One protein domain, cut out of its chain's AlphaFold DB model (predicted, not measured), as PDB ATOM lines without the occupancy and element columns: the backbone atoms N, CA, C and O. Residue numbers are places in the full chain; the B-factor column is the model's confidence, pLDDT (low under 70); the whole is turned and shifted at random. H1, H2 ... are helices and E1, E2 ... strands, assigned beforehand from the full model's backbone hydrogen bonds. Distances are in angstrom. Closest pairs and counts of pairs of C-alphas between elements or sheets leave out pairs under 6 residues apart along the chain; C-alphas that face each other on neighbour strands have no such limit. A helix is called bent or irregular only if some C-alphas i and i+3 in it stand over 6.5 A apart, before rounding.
ATOM      1  N   PRO A 152     226.795 279.335 135.013       39.03
ATOM      2  CA  PRO A 152     227.171 279.427 136.410       39.03
ATOM      3  C   PRO A 152     227.687 280.831 136.697       39.03
ATOM      4  O   PRO A 152     228.380 281.440 135.870       39.03
ATOM      5  N   ALA A 153     227.351 281.347 137.877       46.72
ATOM      6  CA  ALA A 153     228.118 282.422 138.475       46.72
ATOM      7  C   ALA A 153     229.565 281.907 138.610       46.72
ATOM      8  O   ALA A 153     229.904 281.232 139.575       46.72
ATOM      9  N   GLY A 154     230.371 282.107 137.561       43.28
ATOM     10  CA  GLY A 154     231.779 281.719 137.499       43.28
ATOM     11  C   GLY A 154     232.246 280.768 136.384       43.28
ATOM     12  O   GLY A 154     233.446 280.526 136.349       43.28
ATOM     13  N   VAL A 155     231.418 280.243 135.459       38.59
ATOM     14  CA  VAL A 155     231.937 279.437 134.312       38.59
ATOM     15  C   VAL A 155     231.243 279.779 132.980       38.59
ATOM     16  O   VAL A 155     230.027 279.919 132.882       38.59
ATOM     17  N   HIS A 156     232.081 279.958 131.960       42.09
ATOM     18  CA  HIS A 156     231.799 280.471 130.620       42.09
ATOM     19  C   HIS A 156     230.862 279.570 129.785       42.09
ATOM     20  O   HIS A 156     231.047 278.350 129.783       42.09
ATOM     21  N   PRO A 157     229.948 280.135 128.967       37.31
ATOM     22  CA  PRO A 157     229.379 279.430 127.829       37.31
ATOM     23  C   PRO A 157     230.392 279.500 126.682       37.31
ATOM     24  O   PRO A 157     230.499 280.504 125.986       37.31
ATOM     25  N   GLY A 158     231.176 278.441 126.519       38.19
ATOM     26  CA  GLY A 158     232.106 278.301 125.405       38.19
ATOM     27  C   GLY A 158     233.506 277.966 125.882       38.19
ATOM     28  O   GLY A 158     234.217 278.816 126.410       38.19
ATOM     29  N   GLY A 159     233.937 276.737 125.610       39.66
ATOM     30  CA  GLY A 159     235.353 276.443 125.417       39.66
ATOM     31  C   GLY A 159     235.858 277.112 124.136       39.66
ATOM     32  O   GLY A 159     236.248 276.424 123.201       39.66
ATOM     33  N   MET A 160     235.783 278.441 124.064       42.38
ATOM     34  CA  MET A 160     236.492 279.229 123.066       42.38
ATOM     35  C   MET A 160     237.725 279.784 123.761       42.38
ATOM     36  O   MET A 160     237.612 280.516 124.744       42.38
ATOM     37  N   GLU A 161     238.906 279.407 123.276       43.97
ATOM     38  CA  GLU A 161     240.131 280.137 123.582       43.97
ATOM     39  C   GLU A 161     239.867 281.630 123.356       43.97
ATOM     40  O   GLU A 161     239.553 282.062 122.244       43.97
ATOM     41  N   THR A 162     239.944 282.420 124.427       50.53
ATOM     42  CA  THR A 162     239.780 283.873 124.364       50.53
ATOM     43  C   THR A 162     240.944 284.432 123.555       50.53
ATOM     44  O   THR A 162     242.061 284.575 124.060       50.53
ATOM     45  N   THR A 163     240.704 284.658 122.266       59.47
ATOM     46  CA  THR A 163     241.716 285.160 121.329       59.47
ATOM     47  C   THR A 163     241.995 286.644 121.599       59.47
ATOM     48  O   THR A 163     243.133 287.099 121.479       59.47
ATOM     49  N   HIS A 164     240.978 287.375 122.063       77.75
ATOM     50  CA  HIS A 164     241.021 288.808 122.338       77.75
ATOM     51  C   HIS A 164     241.603 289.115 123.725       77.75
ATOM     52  O   HIS A 164     241.733 288.255 124.602       77.75
ATOM     53  N   LYS A 165     241.994 290.376 123.937       81.94
ATOM     54  CA  LYS A 165     242.456 290.845 125.253       81.94
ATOM     55  C   LYS A 165     241.284 291.011 126.220       81.94
ATOM     56  O   LYS A 165     241.467 290.825 127.426       81.94
ATOM     57  N   VAL A 166     240.111 291.356 125.691       83.50
ATOM     58  CA  VAL A 166     238.872 291.555 126.441       83.50
ATOM     59  C   VAL A 166     237.703 290.922 125.683       83.50
ATOM     60  O   VAL A 166     237.550 291.165 124.489       83.50
ATOM     61  N   ASP A 167     236.852 290.168 126.376       81.88
ATOM     62  CA  ASP A 167     235.598 289.647 125.820       81.88
ATOM     63  C   ASP A 167     234.413 290.130 126.667       81.88
ATOM     64  O   ASP A 167     234.391 289.961 127.883       81.88
ATOM     65  N   VAL A 168     233.405 290.730 126.042       82.00
ATOM     66  CA  VAL A 168     232.198 291.234 126.703       82.00
ATOM     67  C   VAL A 168     231.039 290.280 126.437       82.00
ATOM     68  O   VAL A 168     230.724 289.963 125.289       82.00
ATOM     69  N   ALA A 169     230.400 289.810 127.507       80.62
ATOM     70  CA  ALA A 169     229.308 288.845 127.437       80.62
ATOM     71  C   ALA A 169     227.988 289.465 126.924       80.62
ATOM     72  O   ALA A 169     227.836 290.697 126.933       80.62
ATOM     73  N   PRO A 170     227.017 288.612 126.523       77.19
ATOM     74  CA  PRO A 170     225.698 289.054 126.093       77.19
ATOM     75  C   PRO A 170     224.969 289.917 127.128       77.19
ATOM     76  O   PRO A 170     225.221 289.781 128.333       77.19
ATOM     77  N   LEU A 171     224.031 290.757 126.684       74.44
ATOM     78  CA  LEU A 171     223.130 291.477 127.587       74.44
ATOM     79  C   LEU A 171     222.307 290.470 128.412       74.44
ATOM     80  O   LEU A 171     221.485 289.724 127.885       74.44
ATOM     81  N   GLY A 172     222.563 290.428 129.720       66.06
ATOM     82  CA  GLY A 172     221.835 289.589 130.671       66.06
ATOM     83  C   GLY A 172     220.678 290.330 131.340       66.06
ATOM     84  O   GLY A 172     220.580 291.552 131.267       66.06
ATOM     85  N   SER A 173     219.835 289.592 132.063       51.22
ATOM     86  CA  SER A 173     218.728 290.130 132.877       51.22
ATOM     87  C   SER A 173     219.183 290.910 134.124       51.22
ATOM     88  O   SER A 173     218.357 291.270 134.951       51.22
ATOM     89  N   ASP A 174     220.487 291.144 134.288       53.72
ATOM     90  CA  ASP A 174     221.057 291.893 135.407       53.72
ATOM     91  C   ASP A 174     221.230 293.358 134.977       53.72
ATOM     92  O   ASP A 174     222.132 293.720 134.220       53.72
ATOM     93  N   HIS A 175     220.278 294.202 135.368       61.06
ATOM     94  CA  HIS A 175     219.993 295.485 134.715       61.06
ATOM     95  C   HIS A 175     221.008 296.614 134.984       61.06
ATOM     96  O   HIS A 175     220.824 297.727 134.486       61.06
ATOM     97  N   ARG A 176     222.072 296.361 135.759       64.31
ATOM     98  CA  ARG A 176     223.081 297.375 136.126       64.31
ATOM     99  C   ARG A 176     224.490 297.085 135.597       64.31
ATOM    100  O   ARG A 176     225.225 298.029 135.320       64.31
ATOM    101  N   TYR A 177     224.854 295.821 135.409       76.69
ATOM    102  CA  TYR A 177     226.232 295.412 135.128       76.69
ATOM    103  C   TYR A 177     226.330 294.623 133.824       76.69
ATOM    104  O   TYR A 177     225.412 293.889 133.458       76.69
ATOM    105  N   ARG A 178     227.476 294.708 133.141       78.94
ATOM    106  CA  ARG A 178     227.825 293.779 132.056       78.94
ATOM    107  C   ARG A 178     228.997 292.914 132.499       78.94
ATOM    108  O   ARG A 178     229.905 293.382 133.182       78.94
ATOM    109  N   ARG A 179     228.972 291.631 132.134       82.31
ATOM    110  CA  ARG A 179     230.097 290.727 132.407       82.31
ATOM    111  C   ARG A 179     231.185 290.929 131.357       82.31
ATOM    112  O   ARG A 179     230.905 290.863 130.162       82.31
ATOM    113  N   VAL A 180     232.409 291.152 131.817       82.50
ATOM    114  CA  VAL A 180     233.587 291.447 130.995       82.50
ATOM    115  C   VAL A 180     234.727 290.530 131.415       82.50
ATOM    116  O   VAL A 180     235.105 290.496 132.580       82.50
ATOM    117  N   HIS A 181     235.270 289.771 130.473       82.75
ATOM    118  CA  HIS A 181     236.437 288.929 130.657       82.75
ATOM    119  C   HIS A 181     237.680 289.713 130.272       82.75
ATOM    120  O   HIS A 181     237.778 290.211 129.153       82.75
ATOM    121  N   ILE A 182     238.645 289.801 131.180       84.62
ATOM    122  CA  ILE A 182     239.939 290.433 130.939       84.62
ATOM    123  C   ILE A 182     240.992 289.331 130.953       84.62
ATOM    124  O   ILE A 182     241.154 288.619 131.950       84.62
ATOM    125  N   ARG A 183     241.745 289.195 129.859       76.12
ATOM    126  CA  ARG A 183     242.785 288.170 129.740       76.12
ATOM    127  C   ARG A 183     243.803 288.305 130.882       76.12
ATOM    128  O   ARG A 183     244.450 289.336 131.035       76.12
ATOM    129  N   GLY A 184     243.939 287.247 131.682       73.69
ATOM    130  CA  GLY A 184     244.813 287.204 132.862       73.69
ATOM    131  C   GLY A 184     244.161 287.620 134.189       73.69
ATOM    132  O   GLY A 184     244.755 287.364 135.230       73.69
ATOM    133  N   ALA A 185     242.956 288.201 134.176       74.56
ATOM    134  CA  ALA A 185     242.191 288.544 135.382       74.56
ATOM    135  C   ALA A 185     240.866 287.766 135.516       74.56
ATOM    136  O   ALA A 185     240.392 287.576 136.632       74.56
ATOM    137  N   GLY A 186     240.312 287.251 134.412       77.31
ATOM    138  CA  GLY A 186     239.057 286.493 134.405       77.31
ATOM    139  C   GLY A 186     237.827 287.378 134.178       77.31
ATOM    140  O   GLY A 186     237.952 288.497 133.680       77.31
ATOM    141  N   TRP A 187     236.633 286.857 134.482       80.69
ATOM    142  CA  TRP A 187     235.374 287.607 134.373       80.69
ATOM    143  C   TRP A 187     235.132 288.517 135.568       80.69
ATOM    144  O   TRP A 187     235.198 288.081 136.715       80.69
ATOM    145  N   GLU A 188     234.698 289.734 135.276       79.50
ATOM    146  CA  GLU A 188     234.267 290.727 136.251       79.50
ATOM    147  C   GLU A 188     232.917 291.321 135.824       79.50
ATOM    148  O   GLU A 188     232.600 291.398 134.633       79.50
ATOM    149  N   GLN A 189     232.094 291.715 136.795       83.50
ATOM    150  CA  GLN A 189     230.923 292.554 136.548       83.50
ATOM    151  C   GLN A 189     231.382 294.005 136.591       83.50
ATOM    152  O   GLN A 189     231.893 294.448 137.615       83.50
ATOM    153  N   LEU A 190     231.230 294.718 135.479       80.69
ATOM    154  CA  LEU A 190     231.631 296.115 135.371       80.69
ATOM    155  C   LEU A 190     230.429 296.967 134.985       80.69
ATOM    156  O   LEU A 190     229.564 296.543 134.210       80.69
ATOM    157  N   GLU A 191     230.389 298.180 135.522       82.00
ATOM    158  CA  GLU A 191     229.523 299.237 135.014       82.00
ATOM    159  C   GLU A 191     230.166 299.905 133.792       82.00
ATOM    160  O   GLU A 191     231.378 299.819 133.565       82.00
ATOM    161  N   ARG A 192     229.353 300.623 133.007       82.38
ATOM    162  CA  ARG A 192     229.829 301.362 131.828       82.38
ATOM    163  C   ARG A 192     231.006 302.284 132.156       82.38
ATOM    164  O   ARG A 192     231.941 302.390 131.368       82.38
ATOM    165  N   GLU A 193     230.939 302.959 133.301       80.19
ATOM    166  CA  GLU A 193     231.937 303.942 133.738       80.19
ATOM    167  C   GLU A 193     233.227 303.278 134.248       80.19
ATOM    168  O   GLU A 193     234.316 303.834 134.115       80.19
ATOM    169  N   GLU A 194     233.127 302.055 134.774       83.69
ATOM    170  CA  GLU A 194     234.262 301.295 135.305       83.69
ATOM    171  C   GLU A 194     235.011 300.519 134.219       83.69
ATOM    172  O   GLU A 194     236.215 300.284 134.340       83.69
ATOM    173  N   PHE A 195     234.314 300.147 133.143       86.06
ATOM    174  CA  PHE A 195     234.836 299.315 132.063       86.06
ATOM    175  C   PHE A 195     236.144 299.835 131.469       86.06
ATOM    176  O   PHE A 195     237.161 299.141 131.505       86.06
ATOM    177  N   GLU A 196     236.147 301.065 130.949       83.62
ATOM    178  CA  GLU A 196     237.329 301.610 130.278       83.62
ATOM    179  C   GLU A 196     238.511 301.751 131.239       83.62
ATOM    180  O   GLU A 196     239.649 301.430 130.888       83.62
ATOM    181  N   LEU A 197     238.248 302.195 132.472       84.81
ATOM    182  CA  LEU A 197     239.267 302.353 133.507       84.81
ATOM    183  C   LEU A 197     239.891 301.006 133.868       84.81
ATOM    184  O   LEU A 197     241.117 300.871 133.924       84.81
ATOM    185  N   ARG A 198     239.053 299.991 134.075       85.75
ATOM    186  CA  ARG A 198     239.485 298.648 134.449       85.75
ATOM    187  C   ARG A 198     240.275 297.972 133.330       85.75
ATOM    188  O   ARG A 198     241.297 297.338 133.619       85.75
ATOM    189  N   VAL A 199     239.840 298.132 132.082       85.50
ATOM    190  CA  VAL A 199     240.491 297.574 130.890       85.50
ATOM    191  C   VAL A 199     241.832 298.263 130.619       85.50
ATOM    192  O   VAL A 199     242.842 297.579 130.451       85.50
ATOM    193  N   ARG A 200     241.901 299.600 130.689       84.38
ATOM    194  CA  ARG A 200     243.164 300.349 130.536       84.38
ATOM    195  C   ARG A 200     244.158 300.085 131.665       84.38
ATOM    196  O   ARG A 200     245.363 300.133 131.432       84.38
ATOM    197  N   ARG A 201     243.676 299.777 132.874       84.31
ATOM    198  CA  ARG A 201     244.532 299.348 133.990       84.31
ATOM    199  C   ARG A 201     245.170 297.981 133.732       84.31
ATOM    200  O   ARG A 201     246.311 297.777 134.133       84.31
ATOM    201  N   ALA A 202     244.453 297.062 133.086       81.44
ATOM    202  CA  ALA A 202     244.987 295.750 132.714       81.44
ATOM    203  C   ALA A 202     245.928 295.823 131.503       81.44
ATOM    204  O   ALA A 202     246.966 295.165 131.488       81.44
ATOM    205  N   PHE A 203     245.583 296.644 130.508       83.69
ATOM    206  CA  PHE A 203     246.336 296.810 129.268       83.69
ATOM    207  C   PHE A 203     246.593 298.299 128.991       83.69
ATOM    208  O   PHE A 203     245.793 298.952 128.315       83.69
ATOM    209  N   PRO A 204     247.710 298.862 129.488       81.94
ATOM    210  CA  PRO A 204     248.074 300.246 129.205       81.94
ATOM    211  C   PRO A 204     248.228 300.464 127.690       81.94
ATOM    212  O   PRO A 204     249.077 299.839 127.058       81.94
ATOM    213  N   GLY A 205     247.393 301.325 127.099       78.81
ATOM    214  CA  GLY A 205     247.401 301.622 125.657       78.81
ATOM    215  C   GLY A 205     246.436 300.800 124.793       78.81
ATOM    216  O   GLY A 205     246.528 300.867 123.572       78.81
ATOM    217  N   ILE A 206     245.522 300.031 125.395       83.69
ATOM    218  CA  ILE A 206     244.439 299.359 124.663       83.69
ATOM    219  C   ILE A 206     243.454 300.363 124.052       83.69
ATOM    220  O   ILE A 206     243.014 301.304 124.720       83.69
ATOM    221  N   ASP A 207     243.081 300.122 122.796       82.94
ATOM    222  CA  ASP A 207     241.913 300.742 122.182       82.94
ATOM    223  C   ASP A 207     240.697 299.847 122.444       82.94
ATOM    224  O   ASP A 207     240.641 298.702 122.002       82.94
ATOM    225  N   VAL A 208     239.737 300.356 123.215       78.62
ATOM    226  CA  VAL A 208     238.521 299.618 123.600       78.62
ATOM    227  C   VAL A 208     237.518 299.473 122.453       78.62
ATOM    228  O   VAL A 208     236.559 298.712 122.577       78.62
ATOM    229  N   SER A 209     237.731 300.209 121.359       76.62
ATOM    230  CA  SER A 209     236.898 300.172 120.154       76.62
ATOM    231  C   SER A 209     237.481 299.265 119.068       76.62
ATOM    232  O   SER A 209     236.825 299.045 118.053       76.62
ATOM    233  N   ASP A 210     238.702 298.758 119.266       81.38
ATOM    234  CA  ASP A 210     239.386 297.883 118.319       81.38
ATOM    235  C   ASP A 210     238.835 296.445 118.425       81.38
ATOM    236  O   ASP A 210     239.031 295.793 119.461       81.38
ATOM    237  N   PRO A 211     238.156 295.927 117.382       75.50
ATOM    238  CA  PRO A 211     237.546 294.600 117.406       75.50
ATOM    239  C   PRO A 211     238.571 293.461 117.495       75.50
ATOM    240  O   PRO A 211     238.222 292.381 117.966       75.50
ATOM    241  N   ASP A 212     239.835 293.697 117.124       78.06
ATOM    242  CA  ASP A 212     240.905 292.703 117.269       78.06
ATOM    243  C   ASP A 212     241.370 292.573 118.735       78.06
ATOM    244  O   ASP A 212     242.024 291.598 119.121       78.06
ATOM    245  N   GLN A 213     241.027 293.547 119.588       80.56
ATOM    246  CA  GLN A 213     241.407 293.585 121.004       80.56
ATOM    247  C   GLN A 213     240.226 293.370 121.952       80.56
ATOM    248  O   GLN A 213     240.426 292.778 123.020       80.56
ATOM    249  N   VAL A 214     239.028 293.827 121.573       83.69
ATOM    250  CA  VAL A 214     237.800 293.736 122.369       83.69
ATOM    251  C   VAL A 214     236.684 293.100 121.550       83.69
ATOM    252  O   VAL A 214     236.157 293.697 120.613       83.69
ATOM    253  N   HIS A 215     236.259 291.914 121.963       84.62
ATOM    254  CA  HIS A 215     235.144 291.220 121.339       84.62
ATOM    255  C   HIS A 215     233.862 291.396 122.151       84.62
ATOM    256  O   HIS A 215     233.847 291.192 123.363       84.62
ATOM    257  N   TRP A 216     232.767 291.740 121.477       82.25
ATOM    258  CA  TRP A 216     231.437 291.864 122.071       82.25
ATOM    259  C   TRP A 216     230.558 290.728 121.556       82.25
ATOM    260  O   TRP A 216     230.380 290.593 120.348       82.25
ATOM    261  N   ALA A 217     229.996 289.919 122.454       77.50
ATOM    262  CA  ALA A 217     229.154 288.784 122.068       77.50
ATOM    263  C   ALA A 217     227.822 289.207 121.416       77.50
ATOM    264  O   ALA A 217     227.253 288.462 120.621       77.50
ATOM    265  N   ASP A 218     227.328 290.398 121.750       75.94
ATOM    266  CA  ASP A 218     226.172 291.064 121.153       75.94
ATOM    267  C   ASP A 218     226.306 292.589 121.327       75.94
ATOM    268  O   ASP A 218     227.125 293.059 122.123       75.94
ATOM    269  N   HIS A 219     225.511 293.365 120.583       71.06
ATOM    270  CA  HIS A 219     225.336 294.816 120.770       71.06
ATOM    271  C   HIS A 219     226.635 295.578 121.149       71.06
ATOM    272  O   HIS A 219     226.804 295.973 122.315       71.06
ATOM    273  N   PRO A 220     227.585 295.742 120.199       78.19
ATOM    274  CA  PRO A 220     228.906 296.307 120.476       78.19
ATOM    275  C   PRO A 220     228.823 297.728 121.034       78.19
ATOM    276  O   PRO A 220     228.185 298.599 120.447       78.19
ATOM    277  N   GLY A 221     229.471 297.965 122.175       75.81
ATOM    278  CA  GLY A 221     229.490 299.275 122.834       75.81
ATOM    279  C   GLY A 221     228.187 299.671 123.536       75.81
ATOM    280  O   GLY A 221     228.130 300.734 124.160       75.81
ATOM    281  N   GLU A 222     227.144 298.840 123.481       79.56
ATOM    282  CA  GLU A 222     225.907 299.084 124.220       79.56
ATOM    283  C   GLU A 222     226.032 298.633 125.681       79.56
ATOM    284  O   GLU A 222     226.794 297.734 126.031       79.56
ATOM    285  N   TRP A 223     225.262 299.255 126.567       79.62
ATOM    286  CA  TRP A 223     225.223 298.913 127.988       79.62
ATOM    287  C   TRP A 223     223.767 298.819 128.448       79.62
ATOM    288  O   TRP A 223     222.922 299.531 127.889       79.62
ATOM    289  N   PRO A 224     223.453 297.981 129.455       73.69
ATOM    290  CA  PRO A 224     222.122 297.945 130.046       73.69
ATOM    291  C   PRO A 224     221.663 299.354 130.445       73.69
ATOM    292  O   PRO A 224     222.413 300.121 131.053       73.69
ATOM    293  N   ARG A 225     220.431 299.721 130.081       65.25
ATOM    294  CA  ARG A 225     219.839 300.993 130.509       65.25
ATOM    295  C   ARG A 225     219.328 300.824 131.934       65.25
ATOM    296  O   ARG A 225     218.301 300.183 132.137       65.25
ATOM    297  N   TRP A 226     220.030 301.409 132.899       55.25
ATOM    298  CA  TRP A 226     219.569 301.456 134.283       55.25
ATOM    299  C   TRP A 226     218.228 302.205 134.375       55.25
ATOM    300  O   TRP A 226     218.143 303.373 133.990       55.25
ATOM    301  N   GLN A 227     217.183 301.535 134.873       53.06
ATOM    302  CA  GLN A 227     215.903 302.149 135.231       53.06
ATOM    303  C   GLN A 227     215.729 302.070 136.757       53.06
ATOM    304  O   GLN A 227     215.691 300.968 137.306       53.06
TER     305      GLN A 227
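Overview. This is residues 152 to 227 of the 231 residues of the protein "Protein GrpE" of Streptomyces glauciniger (UniProt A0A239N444). What is the shape? Little of it is regular structure, 27 of 76 printed residues being in named elements: a small four-stranded sheet with one helix, H1, over one face, in two layers, among long loops. What is the order? Along the printed part come E1, E2, E3, H1, E4, a mixed class; the mixed sheet runs E3, E2, E1, E4. How large is it? It is compact, radius of gyration of the C-alphas 11.8 A, spanning 33 by 28 by 20 A.

Arrangement. How do the strands pair? E1, residues 166 to 168, E2, 178 to 182, and E3, 186 to 190, make two hairpins and a meander, each strand the antiparallel neighbour of the one before; within hydrogen-bond range are N 167 and O 181, 2.9 A, and N 180 and O 188, 2.8 A. E4, residues 214 to 216, is parallel to E1, with N 168 and O 215 at 2.8 A. Where is H1? H1, residues 192 to 202, only just irregular with C-alphas 193 and 196 6.8 A apart, is on the sheet, height 9.1 A, along E2; their closest C-alphas, of Ile 182 and Val 199, are 7.2 A apart. Of its O i to N i+4 pairs 5 of 7 are within range. E3, H1 and E4 form a split strand-helix-strand unit, E2 and E1 between its strands, with a right-handed crossover.

Along the chain. Where does E1 begin? C-alpha 166 is at (238.872, 291.555, 126.441). Where does E4 end? C-alpha 216 is at (231.437, 291.864, 122.071). How long are the elements? H1 measures 16.2 A, E2 12.6 A, E3 12.2 A, E1 6.7 A, E4 6.6 A.

Size, cuts and confidence. Is it whole? The printed part has no cut; the link from H1 to E4, 11 residues, is long. Where is confidence low? Residues 152 to 163, 172 to 176 and 225 to 227 are under pLDDT 70.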